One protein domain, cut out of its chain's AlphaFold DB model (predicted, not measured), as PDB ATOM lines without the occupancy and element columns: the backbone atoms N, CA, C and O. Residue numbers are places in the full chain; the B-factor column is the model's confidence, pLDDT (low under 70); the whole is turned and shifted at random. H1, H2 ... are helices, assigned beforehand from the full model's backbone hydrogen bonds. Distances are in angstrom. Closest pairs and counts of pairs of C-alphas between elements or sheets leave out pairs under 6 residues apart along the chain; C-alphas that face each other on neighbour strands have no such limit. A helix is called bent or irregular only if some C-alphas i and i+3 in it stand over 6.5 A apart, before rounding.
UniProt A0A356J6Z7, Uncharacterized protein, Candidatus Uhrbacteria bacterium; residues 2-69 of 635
ATOM      1  N   ASP A   2      55.343  14.603   5.764       78.25
ATOM      2  CA  ASP A   2      54.231  15.332   5.123       78.25
ATOM      3  C   ASP A   2      53.389  16.087   6.173       78.25
ATOM      4  O   ASP A   2      53.036  15.517   7.205       78.25
ATOM      5  N   PHE A   3      53.070  17.356   5.915       80.44
ATOM      6  CA  PHE A   3      52.254  18.226   6.773       80.44
ATOM      7  C   PHE A   3      50.885  17.602   7.091       80.44
ATOM      8  O   PHE A   3      50.373  17.736   8.204       80.44
ATOM      9  N   GLN A   4      50.326  16.850   6.139       81.75
ATOM     10  CA  GLN A   4      49.070  16.129   6.324       81.75
ATOM     11  C   GLN A   4      49.154  15.087   7.456       81.75
ATOM     12  O   GLN A   4      48.216  14.959   8.241       81.75
ATOM     13  N   ASN A   5      50.299  14.411   7.609       85.88
ATOM     14  CA  ASN A   5      50.489  13.409   8.660       85.88
ATOM     15  C   ASN A   5      50.488  14.035  10.061       85.88
ATOM     16  O   ASN A   5      49.927  13.441  10.976       85.88
ATOM     17  N   VAL A   6      51.074  15.227  10.231       85.19
ATOM     18  CA  VAL A   6      51.085  15.944  11.522       85.19
ATOM     19  C   VAL A   6      49.674  16.396  11.901       85.19
ATOM     20  O   VAL A   6      49.247  16.214  13.041       85.19
ATOM     21  N   LEU A   7      48.904  16.920  10.941       84.00
ATOM     22  CA  LEU A   7      47.515  17.312  11.185       84.00
ATOM     23  C   LEU A   7      46.624  16.123  11.556       84.00
ATOM     24  O   LEU A   7      45.793  16.239  12.457       84.00
ATOM     25  N   ASP A   8      46.779  14.988  10.879       86.50
ATOM     26  CA  ASP A   8      45.990  13.795  11.182       86.50
ATOM     27  C   ASP A   8      46.412  13.149  12.511       86.50
ATOM     28  O   ASP A   8      45.559  12.638  13.241       86.50
ATOM     29  N   ASP A   9      47.687  13.247  12.893       88.44
ATOM     30  CA  ASP A   9      48.159  12.847  14.221       88.44
ATOM     31  C   ASP A   9      47.556  13.717  15.331       88.44
ATOM     32  O   ASP A   9      46.957  13.187  16.268       88.44
ATOM     33  N   ASN A  10      47.575  15.043  15.165       88.94
ATOM     34  CA  ASN A  10      46.940  15.980  16.094       88.94
ATOM     35  C   ASN A  10      45.434  15.725  16.232       88.94
ATOM     36  O   ASN A  10      44.907  15.723  17.345       88.94
ATOM     37  N   LYS A  11      44.720  15.461  15.127       87.69
ATOM     38  CA  LYS A  11      43.291  15.099  15.173       87.69
ATOM     39  C   LYS A  11      43.062  13.821  15.976       87.69
ATOM     40  O   LYS A  11      42.150  13.788  16.802       87.69
ATOM     41  N   ARG A  12      43.878  12.780  15.758       89.25
ATOM     42  CA  ARG A  12      43.800  11.523  16.525       89.25
ATOM     43  C   ARG A  12      44.085  11.759  18.001       89.25
ATOM     44  O   ARG A  12      43.388  11.207  18.847       89.25
ATOM     45  N   GLN A  13      45.050  12.614  18.315       89.50
ATOM     46  CA  GLN A  13      45.404  12.942  19.685       89.50
ATOM     47  C   GLN A  13      44.313  13.742  20.407       89.50
ATOM     48  O   GLN A  13      43.947  13.393  21.527       89.50
ATOM     49  N   ILE A  14      43.731  14.751  19.751       89.69
ATOM     50  CA  ILE A  14      42.575  15.501  20.260       89.69
ATOM     51  C   ILE A  14      41.382  14.560  20.469       89.69
ATOM     52  O   ILE A  14      40.713  14.629  21.500       89.69
ATOM     53  N   ALA A  15      41.112  13.660  19.517       89.94
ATOM     54  CA  ALA A  15      40.038  12.678  19.639       89.94
ATOM     55  C   ALA A  15      40.274  11.718  20.817       89.94
ATOM     56  O   ALA A  15      39.355  11.494  21.604       89.94
ATOM     57  N   ARG A  16      41.506  11.222  20.992       92.88
ATOM     58  CA  ARG A  16      41.895  10.359  22.118       92.88
ATOM     59  C   ARG A  16      41.774  11.088  23.458       92.88
ATOM     60  O   ARG A  16      41.202  10.533  24.388       92.88
ATOM     61  N   ALA A  17      42.221  12.342  23.548       91.69
ATOM     62  CA  ALA A  17      42.061  13.179  24.741       91.69
ATOM     63  C   ALA A  17      40.580  13.393  25.095       91.69
ATOM     64  O   ALA A  17      40.188  13.236  26.248       91.69
ATOM     65  N   ARG A  18      39.732  13.679  24.095       91.00
ATOM     66  CA  ARG A  18      38.275  13.794  24.280       91.00
ATOM     67  C   ARG A  18      37.670  12.487  24.783       91.00
ATOM     68  O   ARG A  18      36.925  12.520  25.753       91.00
ATOM     69  N   GLN A  19      38.003  11.351  24.172       92.06
ATOM     70  CA  GLN A  19      37.519  10.036  24.606       92.06
ATOM     71  C   GLN A  19      37.933   9.722  26.048       92.06
ATOM     72  O   GLN A  19      37.097   9.302  26.842       92.06
ATOM     73  N   LEU A  20      39.190   9.991  26.411       93.31
ATOM     74  CA  LEU A  20      39.687   9.800  27.774       93.31
ATOM     75  C   LEU A  20      39.003  10.739  28.779       93.31
ATOM     76  O   LEU A  20      38.668  10.304  29.873       93.31
ATOM     77  N   ASN A  21      38.711  11.988  28.407       92.38
ATOM     78  CA  ASN A  21      37.947  12.908  29.259       92.38
ATOM     79  C   ASN A  21      36.494  12.456  29.457       92.38
ATOM     80  O   ASN A  21      35.973  12.523  30.567       92.38
ATOM     81  N   VAL A  22      35.839  11.964  28.399       92.75
ATOM     82  CA  VAL A  22      34.490  11.371  28.488       92.75
ATOM     83  C   VAL A  22      34.508  10.167  29.434       92.75
ATOM     84  O   VAL A  22      33.665  10.045  30.326       92.75
ATOM     85  N   ARG A  23      35.522   9.311  29.285       93.25
ATOM     86  CA  ARG A  23      35.747   8.133  30.122       93.25
ATOM     87  C   ARG A  23      36.013   8.486  31.585       93.25
ATOM     88  O   ARG A  23      35.425   7.869  32.467       93.25
ATOM     89  N   ALA A  24      36.806   9.519  31.849       91.38
ATOM     90  CA  ALA A  24      37.061  10.033  33.193       91.38
ATOM     91  C   ALA A  24      35.870  10.816  33.779       91.38
ATOM     92  O   ALA A  24      35.786  11.000  34.988       91.38
ATOM     93  N   GLY A  25      34.942  11.294  32.940       89.81
ATOM     94  CA  GLY A  25      33.815  12.133  33.361       89.81
ATOM     95  C   GLY A  25      34.209  13.555  33.760       89.81
ATOM     96  O   GLY A  25      33.408  14.264  34.362       89.81
ATOM     97  N   GLN A  26      35.438  13.963  33.450       89.62
ATOM     98  CA  GLN A  26      36.007  15.269  33.758       89.62
ATOM     99  C   GLN A  26      37.132  15.594  32.768       89.62
ATOM    100  O   GLN A  26      37.650  14.713  32.079       89.62
ATOM    101  N   THR A  27      37.531  16.861  32.695       89.62
ATOM    102  CA  THR A  27      38.640  17.290  31.834       89.62
ATOM    103  C   THR A  27      39.980  16.959  32.501       89.62
ATOM    104  O   THR A  27      40.494  17.758  33.276       89.62
ATOM    105  N   VAL A  28      40.538  15.781  32.203       91.06
ATOM    106  CA  VAL A  28      41.877  15.345  32.660       91.06
ATOM    107  C   VAL A  28      42.957  15.800  31.678       91.06
ATOM    108  O   VAL A  28      44.013  16.287  32.072       91.06
ATOM    109  N   PHE A  29      42.670  15.674  30.383       92.31
ATOM    110  CA  PHE A  29      43.538  16.101  29.296       92.31
ATOM    111  C   PHE A  29      43.020  17.419  28.717       92.31
ATOM    112  O   PHE A  29      41.843  17.497  28.352       92.31
ATOM    113  N   PRO A  30      43.853  18.464  28.593       86.62
ATOM    114  CA  PRO A  30      43.426  19.707  27.970       86.62
ATOM    115  C   PRO A  30      43.066  19.451  26.502       86.62
ATOM    116  O   PRO A  30      43.835  18.857  25.746       86.62
ATOM    117  N   VAL A  31      41.881  19.899  26.098       87.25
ATOM    118  CA  VAL A  31      41.422  19.865  24.709       87.25
ATOM    119  C   VAL A  31      41.282  21.309  24.268       87.25
ATOM    120  O   VAL A  31      40.365  21.990  24.718       87.25
ATOM    121  N   MET A  32      42.198  21.765  23.412       85.56
ATOM    122  CA  MET A  32      42.177  23.135  22.901       85.56
ATOM    123  C   MET A  32      40.851  23.416  22.186       85.56
ATOM    124  O   MET A  32      40.381  22.621  21.360       85.56
ATOM    125  N   SER A  33      40.254  24.557  22.510       83.38
ATOM    126  CA  SER A  33      39.205  25.181  21.715       83.38
ATOM    127  C   SER A  33      39.740  25.583  20.338       83.38
ATOM    128  O   SER A  33      40.946  25.624  20.099       83.38
ATOM    129  N   GLU A  34      38.838  25.898  19.409       81.69
ATOM    130  CA  GLU A  34      39.225  26.337  18.064       81.69
ATOM    131  C   GLU A  34      40.107  27.597  18.102       81.69
ATOM    132  O   GLU A  34      41.106  27.667  17.392       81.69
ATOM    133  N   ALA A  35      39.801  28.548  18.989       85.81
ATOM    134  CA  ALA A  35      40.590  29.765  19.167       85.81
ATOM    135  C   ALA A  35      41.990  29.477  19.738       85.81
ATOM    136  O   ALA A  35      42.978  29.961  19.187       85.81
ATOM    137  N   GLU A  36      42.084  28.645  20.782       86.81
ATOM    138  CA  GLU A  36      43.371  28.238  21.373       86.81
ATOM    139  C   GLU A  36      44.228  27.464  20.368       86.81
ATOM    140  O   GLU A  36      45.439  27.657  20.302       86.81
ATOM    141  N   PHE A  37      43.607  26.618  19.543       84.38
ATOM    142  CA  PHE A  37      44.308  25.871  18.505       84.38
ATOM    143  C   PHE A  37      44.853  26.795  17.405       84.38
ATOM    144  O   PHE A  37      45.991  26.626  16.967       84.38
ATOM    145  N   VAL A  38      44.083  27.808  16.986       83.44
ATOM    146  CA  VAL A  38      44.539  28.828  16.026       83.44
ATOM    147  C   VAL A  38      45.696  29.648  16.600       83.44
ATOM    148  O   VAL A  38      46.704  29.833  15.917       83.44
ATOM    149  N   GLU A  39      45.598  30.102  17.850       84.25
ATOM    150  CA  GLU A  39      46.668  30.851  18.522       84.25
ATOM    151  C   GLU A  39      47.943  30.012  18.680       84.25
ATOM    152  O   GLU A  39      49.057  30.494  18.437       84.25
ATOM    153  N   TRP A  40      47.785  28.728  19.005       84.88
ATOM    154  CA  TRP A  40      48.886  27.779  19.085       84.88
ATOM    155  C   TRP A  40      49.585  27.613  17.729       84.88
ATOM    156  O   TRP A  40      50.808  27.734  17.657       84.88
ATOM    157  N   ILE A  41      48.829  27.448  16.637       83.38
ATOM    158  CA  ILE A  41      49.384  27.386  15.273       83.38
ATOM    159  C   ILE A  41      50.104  28.691  14.906       83.38
ATOM    160  O   ILE A  41      51.205  28.642  14.356       83.38
ATOM    161  N   ILE A  42      49.527  29.861  15.199       83.25
ATOM    162  CA  ILE A  42      50.158  31.166  14.917       83.25
ATOM    163  C   ILE A  42      51.499  31.283  15.651       83.25
ATOM    164  O   ILE A  42      52.494  31.701  15.060       83.25
ATOM    165  N   THR A  43      51.536  30.855  16.911       84.75
ATOM    166  CA  THR A  43      52.747  30.876  17.735       84.75
ATOM    167  C   THR A  43      53.817  29.928  17.189       84.75
ATOM    168  O   THR A  43      54.959  30.338  16.984       84.75
ATOM    169  N   GLN A  44      53.455  28.675  16.899       85.50
ATOM    170  CA  GLN A  44      54.399  27.652  16.426       85.50
ATOM    171  C   GLN A  44      54.840  27.841  14.964       85.50
ATOM    172  O   GLN A  44      55.902  27.363  14.569       85.50
ATOM    173  N   SER A  45      54.060  28.565  14.154       82.69
ATOM    174  CA  SER A  45      54.395  28.882  12.758       82.69
ATOM    175  C   SER A  45      55.340  30.082  12.596       82.69
ATOM    176  O   SER A  45      55.705  30.406  11.465       82.69
ATOM    177  N   ALA A  46      55.750  30.742  13.689       80.56
ATOM    178  CA  ALA A  46      56.720  31.847  13.705       80.56
ATOM    179  C   ALA A  46      56.429  32.977  12.685       80.56
ATOM    180  O   ALA A  46      57.345  33.589  12.135       80.56
ATOM    181  N   GLY A  47      55.146  33.252  12.413       74.69
ATOM    182  CA  GLY A  47      54.715  34.286  11.461       74.69
ATOM    183  C   GLY A  47      54.723  33.867   9.983       74.69
ATOM    184  O   GLY A  47      54.657  34.728   9.101       74.69
ATOM    185  N   ALA A  48      54.801  32.567   9.677       80.25
ATOM    186  CA  ALA A  48      54.714  32.069   8.306       80.25
ATOM    187  C   ALA A  48      53.372  32.439   7.644       80.25
ATOM    188  O   ALA A  48      52.295  32.158   8.162       80.25
ATOM    189  N   THR A  49      53.431  33.036   6.449       76.94
ATOM    190  CA  THR A  49      52.237  33.466   5.692       76.94
ATOM    191  C   THR A  49      51.642  32.384   4.788       76.94
ATOM    192  O   THR A  49      50.606  32.604   4.166       76.94
ATOM    193  N   SER A  50      52.283  31.216   4.684       78.62
ATOM    194  CA  SER A  50      51.756  30.045   3.976       78.62
ATOM    195  C   SER A  50      52.380  28.753   4.506       78.62
ATOM    196  O   SER A  50      53.501  28.767   5.012       78.62
ATOM    197  N   ILE A  51      51.682  27.623   4.335       74.94
ATOM    198  CA  ILE A  51      52.148  26.287   4.763       74.94
ATOM    199  C   ILE A  51      53.532  25.963   4.174       74.94
ATOM    200  O   ILE A  51      54.393  25.433   4.865       74.94
ATOM    201  N   ALA A  52      53.786  26.366   2.923       76.44
ATOM    202  CA  ALA A  52      55.063  26.153   2.237       76.44
ATOM    203  C   ALA A  52      56.258  26.908   2.861       76.44
ATOM    204  O   ALA A  52      57.399  26.636   2.501       76.44
ATOM    205  N   LYS A  53      56.006  27.872   3.757       78.50
ATOM    206  CA  LYS A  53      57.035  28.664   4.449       78.50
ATOM    207  C   LYS A  53      57.314  28.183   5.875       78.50
ATOM    208  O   LYS A  53      58.119  28.806   6.562       78.50
ATOM    209  N   ILE A  54      56.665  27.109   6.323       82.06
ATOM    210  CA  ILE A  54      56.934  26.493   7.623       82.06
ATOM    211  C   ILE A  54      58.146  25.576   7.458       82.06
ATOM    212  O   ILE A  54      58.079  24.568   6.759       82.06
ATOM    213  N   SER A  55      59.267  25.961   8.070       78.06
ATOM    214  CA  SER A  55      60.575  25.311   7.911       78.06
ATOM    215  C   SER A  55      60.584  23.853   8.375       78.06
ATOM    216  O   SER A  55      61.302  23.033   7.806       78.06
ATOM    217  N   ASP A  56      59.797  23.547   9.409       83.62
ATOM    218  CA  ASP A  56      59.668  22.220  10.004       83.62
ATOM    219  C   ASP A  56      58.208  21.967  10.430       83.62
ATOM    220  O   ASP A  56      57.753  22.548  11.413       83.62
ATOM    221  N   PRO A  57      57.445  21.125   9.706       83.38
ATOM    222  CA  PRO A  57      56.070  20.784  10.068       83.38
ATOM    223  C   PRO A  57      55.915  20.123  11.445       83.38
ATOM    224  O   PRO A  57      54.818  20.159  11.997       83.38
ATOM    225  N   GLU A  58      56.968  19.522  12.010       85.12
ATOM    226  CA  GLU A  58      56.902  18.844  13.314       85.12
ATOM    227  C   GLU A  58      56.719  19.812  14.488       85.12
ATOM    228  O   GLU A  58      56.175  19.419  15.519       85.12
ATOM    229  N   THR A  59      57.072  21.093  14.332       84.56
ATOM    230  CA  THR A  59      56.799  22.115  15.361       84.56
ATOM    231  C   THR A  59      55.301  22.348  15.569       84.56
ATOM    232  O   THR A  59      54.895  22.867  16.605       84.56
ATOM    233  N   LEU A  60      54.470  21.923  14.608       85.69
ATOM    234  CA  LEU A  60      53.013  21.929  14.692       85.69
ATOM    235  C   LEU A  60      52.427  20.637  15.275       85.69
ATOM    236  O   LEU A  60      51.205  20.502  15.294       85.69
ATOM    237  N   ARG A  61      53.230  19.707  15.804       87.81
ATOM    238  CA  ARG A  61      52.712  18.544  16.537       87.81
ATOM    239  C   ARG A  61      52.327  18.920  17.973       87.81
ATOM    240  O   ARG A  61      53.095  19.570  18.682       87.81
ATOM    241  N   LEU A  62      51.136  18.517  18.411       87.94
ATOM    242  CA  LEU A  62      50.695  18.720  19.791       87.94
ATOM    243  C   LEU A  62      51.538  17.867  20.766       87.94
ATOM    244  O   LEU A  62      52.005  16.787  20.394       87.94
ATOM    245  N   PRO A  63      51.744  18.311  22.021       85.62
ATOM    246  CA  PRO A  63      52.457  17.517  23.020       85.62
ATOM    247  C   PRO A  63      51.765  16.175  23.257       85.62
ATOM    248  O   PRO A  63      50.548  16.157  23.435       85.62
ATOM    249  N   SER A  64      52.524  15.071  23.303       88.38
ATOM    250  CA  SER A  64      52.025  13.731  23.663       88.38
ATOM    251  C   SER A  64      51.168  13.765  24.933       88.38
ATOM    252  O   SER A  64      51.454  14.519  25.865       88.38
ATOM    253  N   LEU A  65      50.118  12.939  24.989       91.25
ATOM    254  CA  LEU A  65      49.338  12.799  26.220       91.25
ATOM    255  C   LEU A  65      50.232  12.189  27.306       91.25
ATOM    256  O   LEU A  65      51.082  11.351  27.012       91.25
ATOM    257  N   ASN A  66      50.053  12.614  28.556       92.81
ATOM    258  CA  ASN A  66      50.797  12.038  29.671       92.81
ATOM    259  C   ASN A  66      50.360  10.575  29.867       92.81
ATOM    260  O   ASN A  66      49.238  10.324  30.306       92.81
ATOM    261  N   GLU A  67      51.244   9.630  29.552       92.94
ATOM    262  CA  GLU A  67      50.944   8.194  29.587       92.94
ATOM    263  C   GLU A  67      50.658   7.664  31.007       92.94
ATOM    264  O   GLU A  67      49.887   6.715  31.155       92.94
ATOM    265  N   GLU A  68      51.181   8.301  32.063       92.88
ATOM    266  CA  GLU A  68      50.832   7.954  33.451       92.88
ATOM    267  C   GLU A  68      49.362   8.291  33.739       92.88
ATOM    268  O   GLU A  68      48.629   7.471  34.290       92.88
ATOM    269  N   LEU A  69      48.896   9.462  33.288       92.12
ATOM    270  CA  LEU A  69      47.488   9.857  33.406       92.12
ATOM    271  C   LEU A  69      46.579   9.023  32.501       92.12
ATOM    272  O   LEU A  69      45.445   8.737  32.876       92.12
TER     273      LEU A  69
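Overview. This is residues 2 to 69 of the 635 residues of an uncharacterized protein of Candidatus Uhrbacteria bacterium (UniProt A0A356J6Z7). One long helix, H1, makes one side of an open, elongated frame; the chain folds back after it through residues 25 to 33 into the shorter helix H2, which makes part of the other side and stays apart from H1. The residues after H2 loop round at the end where H1 begins, the short helix H3 bridges the two sides there with contacts to H1 and H2, and a tail, residues 61 to 69, runs back toward the other end. The printed part has 68 residues, with three named helices in the order H1, H2, H3 and no named strand, and its class is all helix. The whole is only just loose, close to compact, with a radius of gyration of the C-alphas of 13.3 A, and the C-alphas span 40 by 23 by 17 A.

Arrangement. The longest helix is H1, residues 3 to 24. It touches H3, residues 57 to 60, with its residues 3 to 7 alone; the closest C-alphas of the two are those of Phe 3 and Pro 57, 5.7 A apart, while their centres are 15.8 A apart. H2, residues 34 to 44, only just touches H3, with 3 pairs of C-alphas within 8 A. The closest C-alphas of H2 and H3 are those of Gln 44 and Thr 59, 6.1 A apart, and the centres are 12.6 A apart. H1 and H2 are apart, with no C-alpha of the one within 8 A of the other. In H1 and H2 every O i to N i+4 pair is within hydrogen-bond range; H3 is too short for such a pair, and its one O i to N i+3 pair is within range.

Along the chain. H1 runs from C-alpha 3 at (52.254, 18.226, 6.773) to C-alpha 24 at (37.061, 10.033, 33.193), a length of 31.6 A. H2 begins with C-alpha 34 at (39.225, 26.337, 18.064) and measures 15.3 A from first to last C-alpha. H3 measures 5.7 A and ends with C-alpha 60 at (53.013, 21.929, 14.692). No helix is bent or irregular.

Size, cuts and confidence. The outline is elongated, and the two C-alphas farthest apart are those of Gly 25 and Lys 53, at 40.6 A. The C-alphas of the first and last printed residues, Asp 2 and Leu 69, are 29.6 A apart. The printed part has no cut. The link from H1 to H2 has 9 residues and is short; the link from H2 to H3, residues 45 to 56, has 12 residues and is long. The C-alphas of residues 45 to 56 lie 13 to 20 A from the mean of all C-alphas. The mean pLDDT of the printed part is 86.1, and no printed residue is under 70.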